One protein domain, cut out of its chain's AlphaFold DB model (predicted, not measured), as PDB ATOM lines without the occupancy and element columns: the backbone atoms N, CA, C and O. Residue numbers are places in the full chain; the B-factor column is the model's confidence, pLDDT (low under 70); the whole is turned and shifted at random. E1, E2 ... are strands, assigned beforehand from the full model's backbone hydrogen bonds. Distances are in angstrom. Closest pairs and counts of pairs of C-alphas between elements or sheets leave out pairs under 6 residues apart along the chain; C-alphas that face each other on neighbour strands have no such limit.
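AT A GLANCE: This is residues 6 to 162 of the 166 residues of an uncharacterized protein of Exiguobacterium profundum (UniProt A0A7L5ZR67). The chain winds in stacked, flattened turns, back and forth between two sheets that form a sandwich, with strands E1, E4, E6, E8 and E12 in one wall and E2, E5, E7, E9 and E13 in the other. The hairpin E10 and E11 widens the first wall at one end of the stack, E14 widens the second, and the two walls spread apart there; E3 lies at the other end. The printed part has 157 residues, with no named helix and fourteen named strands, E1 to E14 in order, holding 63 residues, under half; the class is all strand. The sheets run E1 E4 E6 E8 E12 E11 E10, mixed, and E2 E5 E7 E9 E13 E14, all parallel. The whole is compact, with a radius of gyration of the C-alphas of 15.0 A, and spans 43 by 36 by 24 A.

HOW THE PARTS SIT: E1, residues 14 to 18, is an edge strand and the parallel neighbour of E4, residues 50 to 54, with N 15 and O 50 within hydrogen-bond range at 2.9 A. E2, residues 27 to 29, is parallel to E5, residues 61 to 64, with N 28 and O 61 at 2.8 A. E3, residues 44 to 46, pairs with no named strand; residues 6 to 7 pair with its residues 45 to 46, parallel. E6, residues 72 to 74, is parallel to E8, residues 88 to 92, with N 73 and O 90 at 2.9 A. E7, residues 81 to 84, is parallel to E9, residues 99 to 103, with N 82 and O 99 at 2.9 A. Between the sheets, the closest C-alphas of E7 and E8, Phe 82 and Phe 91, are 7.2 A apart. E10, residues 111 to 117, E11, residues 120 to 125, and E12, residues 131 to 135, form a meander, each strand the antiparallel neighbour of the one before; N 114 and O 122 are 2.8 A apart. E13, residues 139 to 143, is parallel to the edge strand E14, residues 159 to 161, with N 142 and O 159 at 2.8 A.

IN THESE COORDINATES: E1 begins at C-alpha 14, (-22.781, 36.498, 6.112), and is 13.4 A long. E10, the longest strand by residues, measures 18.9 A from C-alpha 111, (-36.443, 19.251, -9.169); E11 measures 16.4 A. E14 ends at C-alpha 161, (-46.733, 24.217, -9.000).

THE WHOLE: The C-alphas farthest apart, Gly 42 and Asp 148, are 43.9 A apart. The printed part has no cut. The links E2 to E3 and E13 to E14 are long. The mean pLDDT of the printed part is 96.2, and no printed residue is under 70.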
ATOM      1  N   VAL A   6     -25.946  46.573  10.600       94.06
ATOM      2  CA  VAL A   6     -25.015  45.809   9.766       94.06
ATOM      3  C   VAL A   6     -25.186  46.199   8.304       94.06
ATOM      4  O   VAL A   6     -26.285  46.151   7.757       94.06
ATOM      5  N   ASP A   7     -24.080  46.567   7.670       96.06
ATOM      6  CA  ASP A   7     -23.963  46.759   6.228       96.06
ATOM      7  C   ASP A   7     -22.834  45.857   5.730       96.06
ATOM      8  O   ASP A   7     -21.679  46.119   6.069       96.06
ATOM      9  N   GLY A   8     -23.162  44.790   4.995       94.69
ATOM     10  CA  GLY A   8     -22.144  43.869   4.470       94.69
ATOM     11  C   GLY A   8     -21.273  44.509   3.385       94.69
ATOM     12  O   GLY A   8     -20.083  44.224   3.270       94.69
ATOM     13  N   GLY A   9     -21.799  45.522   2.695       94.75
ATOM     14  CA  GLY A   9     -21.062  46.251   1.677       94.75
ATOM     15  C   GLY A   9     -20.999  45.486   0.358       94.75
ATOM     16  O   GLY A   9     -22.024  45.272  -0.280       94.75
ATOM     17  N   ALA A  10     -19.789  45.212  -0.125       93.06
ATOM     18  CA  ALA A  10     -19.575  44.568  -1.414       93.06
ATOM     19  C   ALA A  10     -18.998  43.171  -1.214       93.06
ATOM     20  O   ALA A  10     -17.973  43.019  -0.552       93.06
ATOM     21  N   GLY A  11     -19.562  42.192  -1.912       92.06
ATOM     22  CA  GLY A  11     -19.093  40.817  -1.857       92.06
ATOM     23  C   GLY A  11     -20.242  39.870  -1.578       92.06
ATOM     24  O   GLY A  11     -21.337  40.057  -2.098       92.06
ATOM     25  N   ARG A  12     -19.934  38.807  -0.840       91.38
ATOM     26  CA  ARG A  12     -20.919  37.875  -0.306       91.38
ATOM     27  C   ARG A  12     -20.782  37.919   1.202       91.38
ATOM     28  O   ARG A  12     -19.794  37.408   1.732       91.38
ATOM     29  N   ASP A  13     -21.764  38.515   1.850       96.31
ATOM     30  CA  ASP A  13     -21.704  38.812   3.269       96.31
ATOM     31  C   ASP A  13     -22.612  37.878   4.067       96.31
ATOM     32  O   ASP A  13     -23.751  37.600   3.684       96.31
ATOM     33  N   LEU A  14     -22.079  37.377   5.184       95.88
ATOM     34  CA  LEU A  14     -22.781  36.498   6.112       95.88
ATOM     35  C   LEU A  14     -23.095  37.248   7.400       95.88
ATOM     36  O   LEU A  14     -22.189  37.704   8.100       95.88
ATOM     37  N   TRP A  15     -24.371  37.270   7.765       96.44
ATOM     38  CA  TRP A  15     -24.799  37.620   9.109       96.44
ATOM     39  C   TRP A  15     -25.197  36.362   9.879       96.44
ATOM     40  O   TRP A  15     -26.057  35.601   9.443       96.44
ATOM     41  N   SER A  16     -24.557  36.129  11.025       96.81
ATOM     42  CA  SER A  16     -24.841  34.982  11.889       96.81
ATOM     43  C   SER A  16     -25.289  35.458  13.258       96.81
ATOM     44  O   SER A  16     -24.624  36.291  13.882       96.81
ATOM     45  N   VAL A  17     -26.420  34.934  13.722       96.38
ATOM     46  CA  VAL A  17     -27.005  35.321  14.997       96.38
ATOM     47  C   VAL A  17     -27.751  34.163  15.645       96.38
ATOM     48  O   VAL A  17     -28.311  33.296  14.976       96.38
ATOM     49  N   ASN A  18     -27.777  34.175  16.977       96.94
ATOM     50  CA  ASN A  18     -28.549  33.235  17.769       96.94
ATOM     51  C   ASN A  18     -29.510  33.998  18.686       96.94
ATOM     52  O   ASN A  18     -29.095  34.675  19.630       96.94
ATOM     53  N   TYR A  19     -30.795  33.864  18.389       96.25
ATOM     54  CA  TYR A  19     -31.931  34.415  19.112       96.25
ATOM     55  C   TYR A  19     -32.800  33.316  19.742       96.25
ATOM     56  O   TYR A  19     -33.956  33.565  20.069       96.25
ATOM     57  N   SER A  20     -32.241  32.128  19.992       96.56
ATOM     58  CA  SER A  20     -32.963  30.982  20.580       96.56
ATOM     59  C   SER A  20     -33.615  31.260  21.940       96.56
ATOM     60  O   SER A  20     -34.539  30.563  22.341       96.56
ATOM     61  N   GLY A  21     -33.156  32.287  22.663       95.81
ATOM     62  CA  GLY A  21     -33.760  32.733  23.922       95.81
ATOM     63  C   GLY A  21     -34.904  33.746  23.781       95.81
ATOM     64  O   GLY A  21     -35.345  34.272  24.803       95.81
ATOM     65  N   LEU A  22     -35.326  34.099  22.561       95.75
ATOM     66  CA  LEU A  22     -36.456  35.002  22.337       95.75
ATOM     67  C   LEU A  22     -37.774  34.228  22.316       95.75
ATOM     68  O   LEU A  22     -37.893  33.184  21.691       95.75
ATOM     69  N   ASN A  23     -38.796  34.792  22.953       96.25
ATOM     70  CA  ASN A  23     -40.141  34.209  22.987       96.25
ATOM     71  C   ASN A  23     -41.129  35.105  22.221       96.25
ATOM     72  O   ASN A  23     -42.264  35.308  22.652       96.25
ATOM     73  N   VAL A  24     -40.635  35.758  21.172       97.06
ATOM     74  CA  VAL A  24     -41.350  36.725  20.336       97.06
ATOM     75  C   VAL A  24     -40.956  36.490  18.886       97.06
ATOM     76  O   VAL A  24     -39.821  36.092  18.637       97.06
ATOM     77  N   ASP A  25     -41.864  36.805  17.968       98.00
ATOM     78  CA  ASP A  25     -41.672  36.630  16.528       98.00
ATOM     79  C   ASP A  25     -40.441  37.397  16.011       98.00
ATOM     80  O   ASP A  25     -40.324  38.624  16.144       98.00
ATOM     81  N   VAL A  26     -39.531  36.671  15.373       97.88
ATOM     82  CA  VAL A  26     -38.372  37.175  14.643       97.88
ATOM     83  C   VAL A  26     -38.671  37.074  13.154       97.88
ATOM     84  O   VAL A  26     -38.570  36.015  12.547       97.88
ATOM     85  N   ALA A  27     -38.996  38.212  12.544       98.06
ATOM     86  CA  ALA A  27     -39.188  38.313  11.103       98.06
ATOM     87  C   ALA A  27     -38.012  39.045  10.444       98.06
ATOM     88  O   ALA A  27     -37.714  40.195  10.786       98.06
ATOM     89  N   LEU A  28     -37.370  38.390   9.479       97.81
ATOM     90  CA  LEU A  28     -36.320  38.942   8.637       97.81
ATOM     91  C   LEU A  28     -36.640  38.696   7.162       97.81
ATOM     92  O   LEU A  28     -36.645  37.563   6.701       97.81
ATOM     93  N   THR A  29     -36.805  39.776   6.403       97.88
ATOM     94  CA  THR A  29     -36.855  39.735   4.937       97.88
ATOM     95  C   THR A  29     -35.575  40.327   4.380       97.88
ATOM     96  O   THR A  29     -35.268  41.481   4.667       97.88
ATOM     97  N   LEU A  30     -34.828  39.578   3.575       96.31
ATOM     98  CA  LEU A  30     -33.637  40.066   2.887       96.31
ATOM     99  C   LEU A  30     -34.049  40.807   1.619       96.31
ATOM    100  O   LEU A  30     -34.660  40.240   0.718       96.31
ATOM    101  N   THR A  31     -33.720  42.096   1.540       93.50
ATOM    102  CA  THR A  31     -33.996  42.908   0.352       93.50
ATOM    103  C   THR A  31     -32.715  43.594  -0.119       93.50
ATOM    104  O   THR A  31     -32.219  44.486   0.575       93.50
ATOM    105  N   PRO A  32     -32.161  43.207  -1.285       90.50
ATOM    106  CA  PRO A  32     -30.921  43.781  -1.799       90.50
ATOM    107  C   PRO A  32     -30.944  45.314  -1.829       90.50
ATOM    108  O   PRO A  32     -31.891  45.932  -2.316       90.50
ATOM    109  N   GLY A  33     -29.895  45.943  -1.293       90.56
ATOM    110  CA  GLY A  33     -29.740  47.400  -1.267       90.56
ATOM    111  C   GLY A  33     -30.639  48.161  -0.280       90.56
ATOM    112  O   GLY A  33     -30.437  49.366  -0.102       90.56
ATOM    113  N   LEU A  34     -31.599  47.506   0.384       94.56
ATOM    114  CA  LEU A  34     -32.478  48.131   1.374       94.56
ATOM    115  C   LEU A  34     -32.128  47.690   2.795       94.56
ATOM    116  O   LEU A  34     -31.500  46.660   3.019       94.56
ATOM    117  N   TRP A  35     -32.537  48.509   3.765       95.88
ATOM    118  CA  TRP A  35     -32.453  48.147   5.175       95.88
ATOM    119  C   TRP A  35     -33.633  47.256   5.565       95.88
ATOM    120  O   TRP A  35     -34.772  47.720   5.587       95.88
ATOM    121  N   SER A  36     -33.338  46.028   5.958       95.12
ATOM    122  CA  SER A  36     -34.228  45.107   6.658       95.12
ATOM    123  C   SER A  36     -34.168  45.371   8.159       95.12
ATOM    124  O   SER A  36     -33.097  45.674   8.685       95.12
ATOM    125  N   VAL A  37     -35.299  45.279   8.862       94.56
ATOM    126  CA  VAL A  37     -35.374  45.531  10.311       94.56
ATOM    127  C   VAL A  37     -36.071  44.373  11.003       94.56
ATOM    128  O   VAL A  37     -37.188  44.028  10.635       94.56
ATOM    129  N   ILE A  38     -35.442  43.828  12.041       95.62
ATOM    130  CA  ILE A  38     -36.041  42.811  12.904       95.62
ATOM    131  C   ILE A  38     -36.717  43.519  14.074       95.62
ATOM    132  O   ILE A  38     -36.048  44.075  14.947       95.62
ATOM    133  N   GLY A  39     -38.051  43.496  14.109       92.94
ATOM    134  CA  GLY A  39     -38.835  44.191  15.137       92.94
ATOM    135  C   GLY A  39     -38.521  43.738  16.567       92.94
ATOM    136  O   GLY A  39     -38.431  44.573  17.464       92.94
ATOM    137  N   ALA A  40     -38.278  42.437  16.767       93.12
ATOM    138  CA  ALA A  40     -37.997  41.846  18.077       93.12
ATOM    139  C   ALA A  40     -36.716  42.371  18.746       93.12
ATOM    140  O   ALA A  40     -36.645  42.462  19.973       93.12
ATOM    141  N   THR A  41     -35.694  42.715  17.957       94.06
ATOM    142  CA  THR A  41     -34.366  43.091  18.472       94.06
ATOM    143  C   THR A  41     -33.971  44.523  18.132       94.06
ATOM    144  O   THR A  41     -33.084  45.089  18.771       94.06
ATOM    145  N   GLY A  42     -34.629  45.126  17.140       94.31
ATOM    146  CA  GLY A  42     -34.229  46.391  16.536       94.31
ATOM    147  C   GLY A  42     -33.027  46.268  15.596       94.31
ATOM    148  O   GLY A  42     -32.544  47.299  15.132       94.31
ATOM    149  N   ALA A  43     -32.536  45.051  15.319       94.81
ATOM    150  CA  ALA A  43     -31.427  44.836  14.396       94.81
ATOM    151  C   ALA A  43     -31.791  45.313  12.984       94.81
ATOM    152  O   ALA A  43     -32.915  45.125  12.518       94.81
ATOM    153  N   ARG A  44     -30.831  45.944  12.309       95.19
ATOM    154  CA  ARG A  44     -30.965  46.510  10.968       95.19
ATOM    155  C   ARG A  44     -29.880  45.941  10.074       95.19
ATOM    156  O   ARG A  44     -28.704  46.036  10.419       95.19
ATOM    157  N   LEU A  45     -30.261  45.408   8.922       95.56
ATOM    158  CA  LEU A  45     -29.362  44.743   7.981       95.56
ATOM    159  C   LEU A  45     -29.528  45.329   6.587       95.56
ATOM    160  O   LEU A  45     -30.651  45.580   6.173       95.56
ATOM    161  N   ARG A  46     -28.439  45.532   5.854       96.00
ATOM    162  CA  ARG A  46     -28.467  45.782   4.408       96.00
ATOM    163  C   ARG A  46     -27.256  45.141   3.751       96.00
ATOM    164  O   ARG A  46     -26.237  44.977   4.417       96.00
ATOM    165  N   ASN A  47     -27.353  44.870   2.450       95.50
ATOM    166  CA  ASN A  47     -26.259  44.273   1.671       95.50
ATOM    167  C   ASN A  47     -25.703  43.018   2.368       95.50
ATOM    168  O   ASN A  47     -24.516  42.934   2.649       95.50
ATOM    169  N   VAL A  48     -26.606  42.130   2.789       95.56
ATOM    170  CA  VAL A  48     -26.281  40.830   3.377       95.56
ATOM    171  C   VAL A  48     -26.960  39.786   2.514       95.56
ATOM    172  O   VAL A  48     -28.185  39.792   2.378       95.56
ATOM    173  N   GLU A  49     -26.165  38.902   1.926       95.00
ATOM    174  CA  GLU A  49     -26.656  37.871   1.016       95.00
ATOM    175  C   GLU A  49     -26.918  36.555   1.745       95.00
ATOM    176  O   GLU A  49     -27.765  35.788   1.300       95.00
ATOM    177  N   GLN A  50     -26.201  36.283   2.839       96.12
ATOM    178  CA  GLN A  50     -26.297  35.039   3.599       96.12
ATOM    179  C   GLN A  50     -26.669  35.298   5.051       96.12
ATOM    180  O   GLN A  50     -26.101  36.164   5.719       96.12
ATOM    181  N   VAL A  51     -27.573  34.477   5.566       97.25
ATOM    182  CA  VAL A  51     -27.990  34.505   6.958       97.25
ATOM    183  C   VAL A  51     -27.852  33.120   7.570       97.25
ATOM    184  O   VAL A  51     -28.257  32.119   6.986       97.25
ATOM    185  N   SER A  52     -27.281  33.084   8.770       98.12
ATOM    186  CA  SER A  52     -27.376  31.966   9.700       98.12
ATOM    187  C   SER A  52     -28.161  32.451  10.913       98.12
ATOM    188  O   SER A  52     -27.634  33.185  11.751       98.12
ATOM    189  N   LEU A  53     -29.442  32.101  10.949       97.88
ATOM    190  CA  LEU A  53     -30.403  32.577  11.930       97.88
ATOM    191  C   LEU A  53     -30.913  31.396  12.749       97.88
ATOM    192  O   LEU A  53     -31.472  30.454  12.199       97.88
ATOM    193  N   VAL A  54     -30.730  31.479  14.063       98.38
ATOM    194  CA  VAL A  54     -31.411  30.606  15.023       98.38
ATOM    195  C   VAL A  54     -32.425  31.449  15.780       98.38
ATOM    196  O   VAL A  54     -32.030  32.450  16.384       98.38
ATOM    197  N   THR A  55     -33.698  31.076  15.770       97.81
ATOM    198  CA  THR A  55     -34.771  31.789  16.480       97.81
ATOM    199  C   THR A  55     -35.317  30.972  17.642       97.81
ATOM    200  O   THR A  55     -34.829  29.878  17.921       97.81
ATOM    201  N   GLY A  56     -36.210  31.564  18.432       96.75
ATOM    202  CA  GLY A  56     -36.724  30.963  19.657       96.75
ATOM    203  C   GLY A  56     -38.127  30.401  19.466       96.75
ATOM    204  O   GLY A  56     -38.343  29.608  18.564       96.75
ATOM    205  N   SER A  57     -39.053  30.754  20.357       96.81
ATOM    206  CA  SER A  57     -40.422  30.212  20.367       96.81
ATOM    207  C   SER A  57     -41.465  31.177  19.780       96.81
ATOM    208  O   SER A  57     -42.597  31.206  20.265       96.81
ATOM    209  N   GLY A  58     -41.053  32.088  18.898       97.69
ATOM    210  CA  GLY A  58     -41.970  32.970  18.171       97.69
ATOM    211  C   GLY A  58     -42.507  32.272  16.925       97.69
ATOM    212  O   GLY A  58     -42.044  31.192  16.601       97.69
ATOM    213  N   ASN A  59     -43.464  32.881  16.222       98.31
ATOM    214  CA  ASN A  59     -43.734  32.490  14.834       98.31
ATOM    215  C   ASN A  59     -42.753  33.262  13.951       98.31
ATOM    216  O   ASN A  59     -42.961  34.439  13.635       98.31
ATOM    217  N   ASP A  60     -41.639  32.626  13.640       98.62
ATOM    218  CA  ASP A  60     -40.489  33.250  13.025       98.62
ATOM    219  C   ASP A  60     -40.558  33.170  11.493       98.62
ATOM    220  O   ASP A  60     -41.157  32.277  10.891       98.62
ATOM    221  N   LEU A  61     -39.950  34.152  10.831       98.62
ATOM    222  CA  LEU A  61     -39.938  34.264   9.377       98.62
ATOM    223  C   LEU A  61     -38.535  34.603   8.893       98.62
ATOM    224  O   LEU A  61     -37.998  35.660   9.235       98.62
ATOM    225  N   LEU A  62     -38.002  33.776   7.999       98.62
ATOM    226  CA  LEU A  62     -36.900  34.157   7.122       98.62
ATOM    227  C   LEU A  62     -37.394  34.198   5.675       98.62
ATOM    228  O   LEU A  62     -37.684  33.168   5.073       98.62
ATOM    229  N   ASP A  63     -37.457  35.393   5.100       98.56
ATOM    230  CA  ASP A  63     -37.731  35.591   3.680       98.56
ATOM    231  C   ASP A  63     -36.440  35.952   2.941       98.56
ATOM    232  O   ASP A  63     -35.944  37.078   3.003       98.56
ATOM    233  N   ALA A  64     -35.896  34.962   2.241       97.62
ATOM    234  CA  ALA A  64     -34.731  35.059   1.376       97.62
ATOM    235  C   ALA A  64     -35.114  34.969  -0.114       97.62
ATOM    236  O   ALA A  64     -34.264  34.674  -0.948       97.62
ATOM    237  N   SER A  65     -36.372  35.241  -0.483       96.56
ATOM    238  CA  SER A  65     -36.862  35.122  -1.869       96.56
ATOM    239  C   SER A  65     -36.169  36.046  -2.877       96.56
ATOM    240  O   SER A  65     -36.220  35.798  -4.080       96.56
ATOM    241  N   GLN A  66     -35.538  37.126  -2.411       95.12
ATOM    242  CA  GLN A  66     -34.855  38.113  -3.256       95.12
ATOM    243  C   GLN A  66     -33.331  37.920  -3.301       95.12
ATOM    244  O   GLN A  66     -32.624  38.751  -3.876       95.12
ATOM    245  N   VAL A  67     -32.807  36.857  -2.686       94.12
ATOM    246  CA  VAL A  67     -31.378  36.523  -2.693       94.12
ATOM    247  C   VAL A  67     -31.180  35.059  -3.077       94.12
ATOM    248  O   VAL A  67     -31.998  34.202  -2.775       94.12
ATOM    249  N   THR A  68     -30.065  34.751  -3.735       92.56
ATOM    250  CA  THR A  68     -29.790  33.392  -4.244       92.56
ATOM    251  C   THR A  68     -28.615  32.716  -3.540       92.56
ATOM    252  O   THR A  68     -28.055  31.749  -4.060       92.56
ATOM    253  N   ALA A  69     -28.149  33.265  -2.417       95.50
ATOM    254  CA  ALA A  69     -27.048  32.685  -1.659       95.50
ATOM    255  C   ALA A  69     -27.557  31.672  -0.621       95.50
ATOM    256  O   ALA A  69     -28.748  31.616  -0.322       95.50
ATOM    257  N   ASP A  70     -26.642  30.863  -0.091       97.00
ATOM    258  CA  ASP A  70     -26.955  29.801   0.870       97.00
ATOM    259  C   ASP A  70     -27.429  30.414   2.200       97.00
ATOM    260  O   ASP A  70     -26.739  31.287   2.742       97.00
ATOM    261  N   GLN A  71     -28.564  29.936   2.718       98.25
ATOM    262  CA  GLN A  71     -29.134  30.343   4.007       98.25
ATOM    263  C   GLN A  71     -29.140  29.186   5.006       98.25
ATOM    264  O   GLN A  71     -29.253  28.020   4.633       98.25
ATOM    265  N   TYR A  72     -29.088  29.511   6.290       98.62
ATOM    266  CA  TYR A  72     -29.323  28.571   7.375       98.62
ATOM    267  C   TYR A  72     -30.362  29.159   8.322       98.62
ATOM    268  O   TYR A  72     -30.144  30.234   8.886       98.62
ATOM    269  N   PHE A  73     -31.469  28.447   8.499       98.75
ATOM    270  CA  PHE A  73     -32.536  28.824   9.412       98.75
ATOM    271  C   PHE A  73     -32.875  27.651  10.325       98.75
ATOM    272  O   PHE A  73     -33.232  26.571   9.861       98.75
ATOM    273  N   GLU A  74     -32.727  27.866  11.624       98.62
ATOM    274  CA  GLU A  74     -33.193  26.952  12.656       98.62
ATOM    275  C   GLU A  74     -34.232  27.683  13.498       98.62
ATOM    276  O   GLU A  74     -33.921  28.695  14.134       98.62
ATOM    277  N   SER A  75     -35.450  27.168  13.494       94.56
ATOM    278  CA  SER A  75     -36.518  27.600  14.377       94.56
ATOM    279  C   SER A  75     -36.865  26.457  15.335       94.56
ATOM    280  O   SER A  75     -36.547  25.290  15.088       94.56
ATOM    281  N   ASN A  76     -37.300  26.802  16.549       93.12
ATOM    282  CA  ASN A  76     -37.404  25.822  17.633       93.12
ATOM    283  C   ASN A  76     -38.806  25.221  17.737       93.12
ATOM    284  O   ASN A  76     -38.963  24.010  17.655       93.12
ATOM    285  N   VAL A  77     -39.797  26.043  18.057       95.31
ATOM    286  CA  VAL A  77     -41.191  25.630  18.255       95.31
ATOM    287  C   VAL A  77     -42.088  26.756  17.765       95.31
ATOM    288  O   VAL A  77     -41.670  27.912  17.846       95.31
ATOM    289  N   SER A  78     -43.357  26.442  17.499       97.69
ATOM    290  CA  SER A  78     -44.379  27.309  16.888       97.69
ATOM    291  C   SER A  78     -44.401  27.202  15.362       97.69
ATOM    292  O   SER A  78     -43.813  26.298  14.796       97.69
ATOM    293  N   ASN A  79     -45.198  28.043  14.699       98.38
ATOM    294  CA  ASN A  79     -45.411  27.928  13.262       98.38
ATOM    295  C   ASN A  79     -44.473  28.879  12.523       98.38
ATOM    296  O   ASN A  79     -44.776  30.073  12.391       98.38
ATOM    297  N   ASP A  80     -43.368  28.351  12.019       98.69
ATOM    298  CA  ASP A  80     -42.328  29.131  11.372       98.69
ATOM    299  C   ASP A  80     -42.449  29.096   9.849       98.69
ATOM    300  O   ASP A  80     -43.098  28.241   9.239       98.69
ATOM    301  N   THR A  81     -41.859  30.087   9.184       98.81
ATOM    302  CA  THR A  81     -41.897  30.188   7.723       98.81
ATOM    303  C   THR A  81     -40.525  30.487   7.146       98.81
ATOM    304  O   THR A  81     -39.880  31.478   7.492       98.81
ATOM    305  N   PHE A  82     -40.114  29.674   6.175       98.81
ATOM    306  CA  PHE A  82     -38.933  29.928   5.361       98.81
ATOM    307  C   PHE A  82     -39.314  30.136   3.898       98.81
ATOM    308  O   PHE A  82     -39.962  29.280   3.297       98.81
ATOM    309  N   ILE A  83     -38.891  31.254   3.307       98.69
ATOM    310  CA  ILE A  83     -39.095  31.560   1.886       98.69
ATOM    311  C   ILE A  83     -37.735  31.637   1.196       98.69
ATOM    312  O   ILE A  83     -36.875  32.421   1.596       98.69
ATOM    313  N   VAL A  84     -37.535  30.845   0.143       97.62
ATOM    314  CA  VAL A  84     -36.254  30.735  -0.568       97.62
ATOM    315  C   VAL A  84     -36.459  30.545  -2.071       97.62
ATOM    316  O   VAL A  84     -37.383  29.858  -2.497       97.62
ATOM    317  N   SER A  85     -35.592  31.147  -2.887       93.94
ATOM    318  CA  SER A  85     -35.644  31.068  -4.360       93.94
ATOM    319  C   SER A  85     -34.328  30.602  -5.005       93.94
ATOM    320  O   SER A  85     -34.157  30.641  -6.221       93.94
ATOM    321  N   GLY A  86     -33.352  30.170  -4.201       90.31
ATOM    322  CA  GLY A  86     -32.065  29.709  -4.711       90.31
ATOM    323  C   GLY A  86     -31.057  29.339  -3.629       90.31
ATOM    324  O   GLY A  86     -31.385  29.216  -2.449       90.31
ATOM    325  N   GLY A  87     -29.804  29.160  -4.056       94.50
ATOM    326  CA  GLY A  87     -28.708  28.738  -3.183       94.50
ATOM    327  C   GLY A  87     -28.881  27.313  -2.657       94.50
ATOM    328  O   GLY A  87     -29.780  26.578  -3.059       94.50
ATOM    329  N   ARG A  88     -27.990  26.904  -1.755       97.12
ATOM    330  CA  ARG A  88     -28.079  25.632  -1.026       97.12
ATOM    331  C   ARG A  88     -28.376  25.923   0.436       97.12
ATOM    332  O   ARG A  88     -27.456  26.122   1.224       97.12
ATOM    333  N   SER A  89     -29.654  25.993   0.764       98.31
ATOM    334  CA  SER A  89     -30.123  26.418   2.076       98.31
ATOM    335  C   SER A  89     -30.457  25.240   2.991       98.31
ATOM    336  O   SER A  89     -30.595  24.099   2.547       98.31
ATOM    337  N   THR A  90     -30.604  25.517   4.281       98.69
ATOM    338  CA  THR A  90     -31.036  24.554   5.297       98.69
ATOM    339  C   THR A  90     -32.120  25.182   6.160       98.69
ATOM    340  O   THR A  90     -31.961  26.320   6.598       98.69
ATOM    341  N   PHE A  91     -33.189  24.430   6.412       98.69
ATOM    342  CA  PHE A  91     -34.283  24.796   7.298       98.69
ATOM    343  C   PHE A  91     -34.570  23.669   8.290       98.69
ATOM    344  O   PHE A  91     -34.984  22.575   7.909       98.69
ATOM    345  N   GLN A  92     -34.322  23.931   9.565       98.50
ATOM    346  CA  GLN A  92     -34.674  23.047  10.669       98.50
ATOM    347  C   GLN A  92     -35.795  23.724  11.443       98.50
ATOM    348  O   GLN A  92     -35.511  24.617  12.230       98.50
ATOM    349  N   ALA A  93     -37.041  23.352  11.169       96.94
ATOM    350  CA  ALA A  93     -38.168  24.170  11.604       96.94
ATOM    351  C   ALA A  93     -38.644  23.868  13.034       96.94
ATOM    352  O   ALA A  93     -39.184  24.718  13.730       96.94
ATOM    353  N   GLY A  94     -38.303  22.675  13.523       95.19
ATOM    354  CA  GLY A  94     -38.505  22.326  14.917       95.19
ATOM    355  C   GLY A  94     -39.812  21.582  15.126       95.19
ATOM    356  O   GLY A  94     -39.866  20.386  14.829       95.19
ATOM    357  N   GLY A  95     -40.810  22.209  15.735       94.56
ATOM    358  CA  GLY A  95     -42.087  21.557  16.004       94.56
ATOM    359  C   GLY A  95     -43.263  22.511  15.899       94.56
ATOM    360  O   GLY A  95     -43.090  23.707  16.048       94.56
ATOM    361  N   ASP A  96     -44.455  21.922  15.791       97.25
ATOM    362  CA  ASP A  96     -45.717  22.540  15.365       97.25
ATOM    363  C   ASP A  96     -45.895  22.497  13.838       97.25
ATOM    364  O   ASP A  96     -45.766  21.403  13.289       97.25
ATOM    365  N   GLN A  97     -46.368  23.562  13.182       97.88
ATOM    366  CA  GLN A  97     -46.688  23.539  11.749       97.88
ATOM    367  C   GLN A  97     -45.847  24.547  10.989       97.88
ATOM    368  O   GLN A  97     -46.183  25.733  10.943       97.88
ATOM    369  N   ASP A  98     -44.830  24.034  10.312       98.56
ATOM    370  CA  ASP A  98     -43.857  24.864   9.624       98.56
ATOM    371  C   ASP A  98     -44.065  24.894   8.115       98.56
ATOM    372  O   ASP A  98     -44.390  23.884   7.479       98.56
ATOM    373  N   LEU A  99     -43.851  26.069   7.520       98.75
ATOM    374  CA  LEU A  99     -44.028  26.309   6.093       98.75
ATOM    375  C   LEU A  99     -42.690  26.554   5.395       98.75
ATOM    376  O   LEU A  99     -42.015  27.558   5.628       98.75
ATOM    377  N   LEU A 100     -42.374  25.703   4.420       98.69
ATOM    378  CA  LEU A 100     -41.382  26.008   3.395       98.69
ATOM    379  C   LEU A 100     -42.068  26.543   2.132       98.69
ATOM    380  O   LEU A 100     -42.858  25.848   1.491       98.69
ATOM    381  N   VAL A 101     -41.683  27.745   1.713       98.62
ATOM    382  CA  VAL A 101     -41.954  28.283   0.379       98.62
ATOM    383  C   VAL A 101     -40.661  28.232  -0.431       98.62
ATOM    384  O   VAL A 101     -39.725  28.978  -0.152       98.62
ATOM    385  N   ALA A 102     -40.595  27.355  -1.431       97.88
ATOM    386  CA  ALA A 102     -39.410  27.202  -2.271       97.88
ATOM    387  C   ALA A 102     -39.744  27.424  -3.747       97.88
ATOM    388  O   ALA A 102     -40.623  26.761  -4.304       97.88
ATOM    389  N   ASP A 103     -39.020  28.344  -4.380       96.94
ATOM    390  CA  ASP A 103     -39.169  28.681  -5.792       96.94
ATOM    391  C   ASP A 103     -37.929  28.258  -6.588       96.94
ATOM    392  O   ASP A 103     -36.846  28.811  -6.422       96.94
ATOM    393  N   PHE A 104     -38.098  27.262  -7.454       96.44
ATOM    394  CA  PHE A 104     -37.073  26.766  -8.368       96.44
ATOM    395  C   PHE A 104     -37.372  27.135  -9.826       96.44
ATOM    396  O   PHE A 104     -36.869  26.474 -10.735       96.44
ATOM    397  N   SER A 105     -38.192  28.160 -10.079       95.44
ATOM    398  CA  SER A 105     -38.605  28.556 -11.435       95.44
ATOM    399  C   SER A 105     -37.438  28.884 -12.377       95.44
ATOM    400  O   SER A 105     -37.559  28.678 -13.586       95.44
ATOM    401  N   ASP A 106     -36.291  29.301 -11.835       92.94
ATOM    402  CA  ASP A 106     -35.054  29.543 -12.588       92.94
ATOM    403  C   ASP A 106     -34.270  28.259 -12.934       92.94
ATOM    404  O   ASP A 106     -33.351  28.289 -13.762       92.94
ATOM    405  N   SER A 107     -34.597  27.113 -12.326       94.44
ATOM    406  CA  SER A 107     -33.918  25.846 -12.604       94.44
ATOM    407  C   SER A 107     -34.342  25.273 -13.953       94.44
ATOM    408  O   SER A 107     -35.518  25.040 -14.236       94.44
ATOM    409  N   THR A 108     -33.350  24.928 -14.773       94.25
ATOM    410  CA  THR A 108     -33.557  24.203 -16.033       94.25
ATOM    411  C   THR A 108     -33.369  22.694 -15.887       94.25
ATOM    412  O   THR A 108     -33.343  21.972 -16.885       94.25
ATOM    413  N   THR A 109     -33.159  22.196 -14.666       94.88
ATOM    414  CA  THR A 109     -33.001  20.764 -14.396       94.88
ATOM    415  C   THR A 109     -34.063  20.277 -13.430       94.88
ATOM    416  O   THR A 109     -34.611  21.059 -12.658       94.88
ATOM    417  N   ARG A 110     -34.355  18.976 -13.504       95.25
ATOM    418  CA  ARG A 110     -35.411  18.349 -12.713       95.25
ATOM    419  C   ARG A 110     -35.227  18.643 -11.227       95.25
ATOM    420  O   ARG A 110     -34.170  18.348 -10.669       95.25
ATOM    421  N   ILE A 111     -36.293  19.127 -10.611       97.25
ATOM    422  CA  ILE A 111     -36.443  19.251  -9.169       97.25
ATOM    423  C   ILE A 111     -36.942  17.926  -8.600       97.25
ATOM    424  O   ILE A 111     -37.794  17.247  -9.187       97.25
ATOM    425  N   GLY A 112     -36.392  17.527  -7.460       96.75
ATOM    426  CA  GLY A 112     -36.820  16.319  -6.779       96.75
ATOM    427  C   GLY A 112     -36.374  16.232  -5.330       96.75
ATOM    428  O   GLY A 112     -35.543  17.004  -4.854       96.75
ATOM    429  N   TRP A 113     -36.939  15.234  -4.656       97.31
ATOM    430  CA  TRP A 113     -36.635  14.891  -3.275       97.31
ATOM    431  C   TRP A 113     -35.508  13.857  -3.176       97.31
ATOM    432  O   TRP A 113     -35.462  12.892  -3.940       97.31
ATOM    433  N   THR A 114     -34.614  14.039  -2.207       97.50
ATOM    434  CA  THR A 114     -33.577  13.075  -1.814       97.50
ATOM    435  C   THR A 114     -33.641  12.852  -0.305       97.50
ATOM    436  O   THR A 114     -33.550  13.811   0.454       97.50
ATOM    437  N   ASP A 115     -33.765  11.596   0.127       97.31
ATOM    438  CA  ASP A 115     -33.643  11.212   1.540       97.31
ATOM    439  C   ASP A 115     -32.171  11.323   1.974       97.31
ATOM    440  O   ASP A 115     -31.289  10.713   1.358       97.31
ATOM    441  N   LEU A 116     -31.899  12.131   3.001       97.56
ATOM    442  CA  LEU A 116     -30.563  12.299   3.582       97.56
ATOM    443  C   LEU A 116     -30.363  11.442   4.846       97.56
ATOM    444  O   LEU A 116     -29.249  11.368   5.370       97.56
ATOM    445  N   GLY A 117     -31.411  10.760   5.309       97.75
ATOM    446  CA  GLY A 117     -31.433   9.968   6.530       97.75
ATOM    447  C   GLY A 117     -31.729  10.792   7.784       97.75
ATOM    448  O   GLY A 117     -31.665  12.017   7.801       97.75
ATOM    449  N   TYR A 118     -32.059  10.093   8.873       96.12
ATOM    450  CA  TYR A 118     -32.319  10.688  10.194       96.12
ATOM    451  C   TYR A 118     -33.409  11.770  10.213       96.12
ATOM    452  O   TYR A 118     -33.360  12.648  11.062       96.12
ATOM    453  N   GLY A 119     -34.390  11.693   9.309       95.44
ATOM    454  CA  GLY A 119     -35.491  12.659   9.200       95.44
ATOM    455  C   GLY A 119     -35.196  13.863   8.304       95.44
ATOM    456  O   GLY A 119     -36.098  14.658   8.067       95.44
ATOM    457  N   TRP A 120     -33.975  13.978   7.774       98.12
ATOM    458  CA  TRP A 120     -33.610  15.027   6.828       98.12
ATOM    459  C   TRP A 120     -33.997  14.664   5.400       98.12
ATOM    460  O   TRP A 120     -33.695  13.573   4.909       98.12
ATOM    461  N   TRP A 121     -34.580  15.634   4.705       98.00
ATOM    462  CA  TRP A 121     -34.893  15.543   3.286       98.00
ATOM    463  C   TRP A 121     -34.290  16.722   2.543       98.00
ATOM    464  O   TRP A 121     -34.231  17.830   3.058       98.00
ATOM    465  N   ARG A 122     -33.858  16.496   1.308       98.00
ATOM    466  CA  ARG A 122     -33.430  17.559   0.400       98.00
ATOM    467  C   ARG A 122     -34.433  17.706  -0.720       98.00
ATOM    468  O   ARG A 122     -34.653  16.740  -1.447       98.00
ATOM    469  N   LEU A 123     -34.937  18.915  -0.913       98.00
ATOM    470  CA  LEU A 123     -35.588  19.331  -2.148       98.00
ATOM    471  C   LEU A 123     -34.580  20.127  -2.972       98.00
ATOM    472  O   LEU A 123     -33.990  21.080  -2.470       98.00
ATOM    473  N   GLY A 124     -34.350  19.762  -4.226       96.88
ATOM    474  CA  GLY A 124     -33.442  20.540  -5.060       96.88
ATOM    475  C   GLY A 124     -33.313  20.037  -6.480       96.88
ATOM    476  O   GLY A 124     -33.904  19.027  -6.867       96.88
ATOM    477  N   ASP A 125     -32.517  20.767  -7.249       94.94
ATOM    478  CA  ASP A 125     -32.225  20.458  -8.636       94.94
ATOM    479  C   ASP A 125     -31.193  19.321  -8.769       94.94
ATOM    480  O   ASP A 125     -30.376  19.058  -7.878       94.94
ATOM    481  N   LEU A 126     -31.193  18.637  -9.918       91.00
ATOM    482  CA  LEU A 126     -30.263  17.530 -10.174       91.00
ATOM    483  C   LEU A 126     -28.789  17.950 -10.111       91.00
ATOM    484  O   LEU A 126     -27.934  17.120  -9.790       91.00
ATOM    485  N   THR A 127     -28.474  19.210 -10.424       90.44
ATOM    486  CA  THR A 127     -27.088  19.702 -10.414       90.44
ATOM    487  C   THR A 127     -26.622  20.187  -9.045       90.44
ATOM    488  O   THR A 127     -25.425  20.417  -8.863       90.44
ATOM    489  N   ARG A 128     -27.533  20.274  -8.063       87.88
ATOM    490  CA  ARG A 128     -27.298  20.835  -6.722       87.88
ATOM    491  C   ARG A 128     -26.814  22.286  -6.757       87.88
ATOM    492  O   ARG A 128     -26.045  22.719  -5.893       87.88
ATOM    493  N   SER A 129     -27.238  23.019  -7.779       91.75
ATOM    494  CA  SER A 129     -27.065  24.464  -7.875       91.75
ATOM    495  C   SER A 129     -28.067  25.202  -6.985       91.75
ATOM    496  O   SER A 129     -27.731  26.255  -6.444       91.75
ATOM    497  N   GLN A 130     -29.247  24.609  -6.783       95.19
ATOM    498  CA  GLN A 130     -30.320  25.109  -5.936       95.19
ATOM    499  C   GLN A 130     -30.896  23.951  -5.116       95.19
ATOM    500  O   GLN A 130     -31.341  22.941  -5.662       95.19
ATOM    501  N   SER A 131     -30.895  24.075  -3.793       97.69
ATOM    502  CA  SER A 131     -31.491  23.078  -2.908       97.69
ATOM    503  C   SER A 131     -31.858  23.663  -1.556       97.69
ATOM    504  O   SER A 131     -31.221  24.600  -1.087       97.69
ATOM    505  N   VAL A 132     -32.808  23.034  -0.882       98.38
ATOM    506  CA  VAL A 132     -33.096  23.251   0.531       98.38
ATOM    507  C   VAL A 132     -33.132  21.907   1.254       98.38
ATOM    508  O   VAL A 132     -33.853  20.988   0.860       98.38
ATOM    509  N   ASP A 133     -32.304  21.793   2.287       98.56
ATOM    510  CA  ASP A 133     -32.346  20.690   3.243       98.56
ATOM    511  C   ASP A 133     -33.361  21.037   4.322       98.56
ATOM    512  O   ASP A 133     -33.252  22.094   4.934       98.56
ATOM    513  N   VAL A 134     -34.336  20.165   4.552       98.50
ATOM    514  CA  VAL A 134     -35.412  20.370   5.518       98.50
ATOM    515  C   VAL A 134     -35.427  19.289   6.588       98.50
ATOM    516  O   VAL A 134     -35.157  18.114   6.312       98.50
ATOM    517  N   TYR A 135     -35.793  19.696   7.799       98.25
ATOM    518  CA  TYR A 135     -36.064  18.823   8.933       98.25
ATOM    519  C   TYR A 135     -37.281  19.335   9.700       98.25
ATOM    520  O   TYR A 135     -37.338  20.525  10.008       98.25
ATOM    521  N   SER A 136     -38.210  18.425  10.015       97.25
ATOM    522  CA  SER A 136     -39.490  18.728  10.676       97.25
ATOM    523  C   SER A 136     -40.266  19.862   9.999       97.25
ATOM    524  O   SER A 136     -40.524  20.870  10.624       97.25
ATOM    525  N   VAL A 137     -40.556  19.735   8.700       98.19
ATOM    526  CA  VAL A 137     -41.402  20.702   7.979       98.19
ATOM    527  C   VAL A 137     -42.671  20.001   7.510       98.19
ATOM    528  O   VAL A 137     -42.602  18.985   6.803       98.19
ATOM    529  N   GLU A 138     -43.827  20.552   7.875       97.94
ATOM    530  CA  GLU A 138     -45.142  19.946   7.658       97.94
ATOM    531  C   GLU A 138     -45.887  20.535   6.456       97.94
ATOM    532  O   GLU A 138     -46.758  19.863   5.902       97.94
ATOM    533  N   GLN A 139     -45.583  21.755   6.019       98.38
ATOM    534  CA  GLN A 139     -46.286  22.397   4.911       98.38
ATOM    535  C   GLN A 139     -45.329  22.911   3.837       98.38
ATOM    536  O   GLN A 139     -44.285  23.500   4.116       98.38
ATOM    537  N   TYR A 140     -45.719  22.717   2.578       98.56
ATOM    538  CA  TYR A 140     -44.901  23.039   1.420       98.56
ATOM    539  C   TYR A 140     -45.677  23.842   0.375       98.56
ATOM    540  O   TYR A 140     -46.708  23.411  -0.144       98.56
ATOM    541  N   ASN A 141     -45.112  24.986  -0.007       98.31
ATOM    542  CA  ASN A 141     -45.487  25.742  -1.197       98.31
ATOM    543  C   ASN A 141     -44.314  25.713  -2.178       98.31
ATOM    544  O   ASN A 141     -43.347  26.461  -2.035       98.31
ATOM    545  N   LEU A 142     -44.380  24.812  -3.154       98.00
ATOM    546  CA  LEU A 142     -43.272  24.512  -4.055       98.00
ATOM    547  C   LEU A 142     -43.582  24.985  -5.470       98.00
ATOM    548  O   LEU A 142     -44.635  24.652  -6.022       98.00
ATOM    549  N   THR A 143     -42.625  25.675  -6.081       97.50
ATOM    550  CA  THR A 143     -42.615  25.963  -7.516       97.50
ATOM    551  C   THR A 143     -41.428  25.251  -8.154       97.50
ATOM    552  O   THR A 143     -40.287  25.464  -7.758       97.50
ATOM    553  N   GLY A 144     -41.709  24.363  -9.104       96.56
ATOM    554  CA  GLY A 144     -40.719  23.667  -9.919       96.56
ATOM    555  C   GLY A 144     -40.093  24.561 -10.991       96.56
ATOM    556  O   GLY A 144     -40.496  25.710 -11.184       96.56
ATOM    557  N   GLY A 145     -39.110  24.004 -11.688       95.62
ATOM    558  CA  GLY A 145     -38.414  24.630 -12.801       95.62
ATOM    559  C   GLY A 145     -39.042  24.305 -14.156       95.62
ATOM    560  O   GLY A 145     -40.222  23.985 -14.279       95.62
ATOM    561  N   SER A 146     -38.239  24.396 -15.217       96.06
ATOM    562  CA  SER A 146     -38.707  24.152 -16.590       96.06
ATOM    563  C   SER A 146     -38.598  22.691 -17.049       96.06
ATOM    564  O   SER A 146     -38.865  22.389 -18.215       96.06
ATOM    565  N   ALA A 147     -38.125  21.795 -16.181       94.94
ATOM    566  CA  ALA A 147     -37.859  20.394 -16.490       94.94
ATOM    567  C   ALA A 147     -39.011  19.473 -16.042       94.94
ATOM    568  O   ALA A 147     -40.052  19.916 -15.568       94.94
ATOM    569  N   ASP A 148     -38.841  18.159 -16.220       94.44
ATOM    570  CA  ASP A 148     -39.802  17.168 -15.724       94.44
ATOM    571  C   ASP A 148     -39.615  16.958 -14.211       94.44
ATOM    572  O   ASP A 148     -38.909  16.043 -13.771       94.44
ATOM    573  N   ASP A 149     -40.223  17.840 -13.423       96.12
ATOM    574  CA  ASP A 149     -40.087  17.882 -11.967       96.12
ATOM    575  C   ASP A 149     -40.901  16.813 -11.237       96.12
ATOM    576  O   ASP A 149     -41.945  16.346 -11.696       96.12
ATOM    577  N   VAL A 150     -40.431  16.447 -10.043       95.50
ATOM    578  CA  VAL A 150     -41.167  15.597  -9.105       95.50
ATOM    579  C   VAL A 150     -41.277  16.313  -7.772       95.50
ATOM    580  O   VAL A 150     -40.360  16.283  -6.952       95.50
ATOM    581  N   LEU A 151     -42.430  16.942  -7.570       96.62
ATOM    582  CA  LEU A 151     -42.781  17.642  -6.344       96.62
ATOM    583  C   LEU A 151     -43.702  16.767  -5.493       96.62
ATOM    584  O   LEU A 151     -44.569  16.061  -6.006       96.62
ATOM    585  N   SER A 152     -43.510  16.838  -4.184       96.19
ATOM    586  CA  SER A 152     -44.365  16.218  -3.175       96.19
ATOM    587  C   SER A 152     -44.450  17.166  -1.991       96.19
ATOM    588  O   SER A 152     -43.446  17.791  -1.659       96.19
ATOM    589  N   GLY A 153     -45.633  17.249  -1.390       93.88
ATOM    590  CA  GLY A 153     -45.855  17.869  -0.090       93.88
ATOM    591  C   GLY A 153     -45.888  16.818   1.019       93.88
ATOM    592  O   GLY A 153     -45.336  15.721   0.850       93.88
ATOM    593  N   SER A 154     -46.563  17.139   2.121       92.25
ATOM    594  CA  SER A 154     -46.740  16.262   3.279       92.25
ATOM    595  C   SER A 154     -48.232  16.023   3.594       92.25
ATOM    596  O   SER A 154     -49.047  15.891   2.685       92.25
ATOM    597  N   GLY A 155     -48.598  15.820   4.863       91.31
ATOM    598  CA  GLY A 155     -49.969  15.562   5.305       91.31
ATOM    599  C   GLY A 155     -50.852  16.806   5.462       91.31
ATOM    600  O   GLY A 155     -52.040  16.643   5.748       91.31
ATOM    601  N   LEU A 156     -50.305  18.019   5.318       96.62
ATOM    602  CA  LEU A 156     -51.048  19.281   5.420       96.62
ATOM    603  C   LEU A 156     -51.478  19.816   4.042       96.62
ATOM    604  O   LEU A 156     -51.408  19.130   3.026       96.62
ATOM    605  N   ALA A 157     -52.039  21.027   4.012       96.31
ATOM    606  CA  ALA A 157     -52.522  21.653   2.786       96.31
ATOM    607  C   ALA A 157     -51.360  22.273   1.992       96.31
ATOM    608  O   ALA A 157     -51.024  23.437   2.193       96.31
ATOM    609  N   ASP A 158     -50.764  21.500   1.092       97.94
ATOM    610  CA  ASP A 158     -49.638  21.940   0.262       97.94
ATOM    611  C   ASP A 158     -50.074  22.601  -1.055       97.94
ATOM    612  O   ASP A 158     -51.109  22.260  -1.637       97.94
ATOM    613  N   THR A 159     -49.233  23.495  -1.581       98.19
ATOM    614  CA  THR A 159     -49.358  24.040  -2.942       98.19
ATOM    615  C   THR A 159     -48.176  23.590  -3.786       98.19
ATOM    616  O   THR A 159     -47.042  23.967  -3.515       98.19
ATOM    617  N   LEU A 160     -48.424  22.815  -4.843       97.44
ATOM    618  CA  LEU A 160     -47.373  22.307  -5.729       97.44
ATOM    619  C   LEU A 160     -47.602  22.810  -7.157       97.44
ATOM    620  O   LEU A 160     -48.562  22.413  -7.818       97.44
ATOM    621  N   THR A 161     -46.706  23.663  -7.642       97.00
ATOM    622  CA  THR A 161     -46.733  24.217  -9.000       97.00
ATOM    623  C   THR A 161     -45.568  23.639  -9.788       97.00
ATOM    624  O   THR A 161     -44.421  23.901  -9.463       97.00
ATOM    625  N   GLY A 162     -45.827  22.875 -10.848       91.69
ATOM    626  CA  GLY A 162     -44.772  22.203 -11.628       91.69
ATOM    627  C   GLY A 162     -43.895  23.107 -12.508       91.69
ATOM    628  O   GLY A 162     -43.202  22.577 -13.361       91.69
TER     629      GLY A 162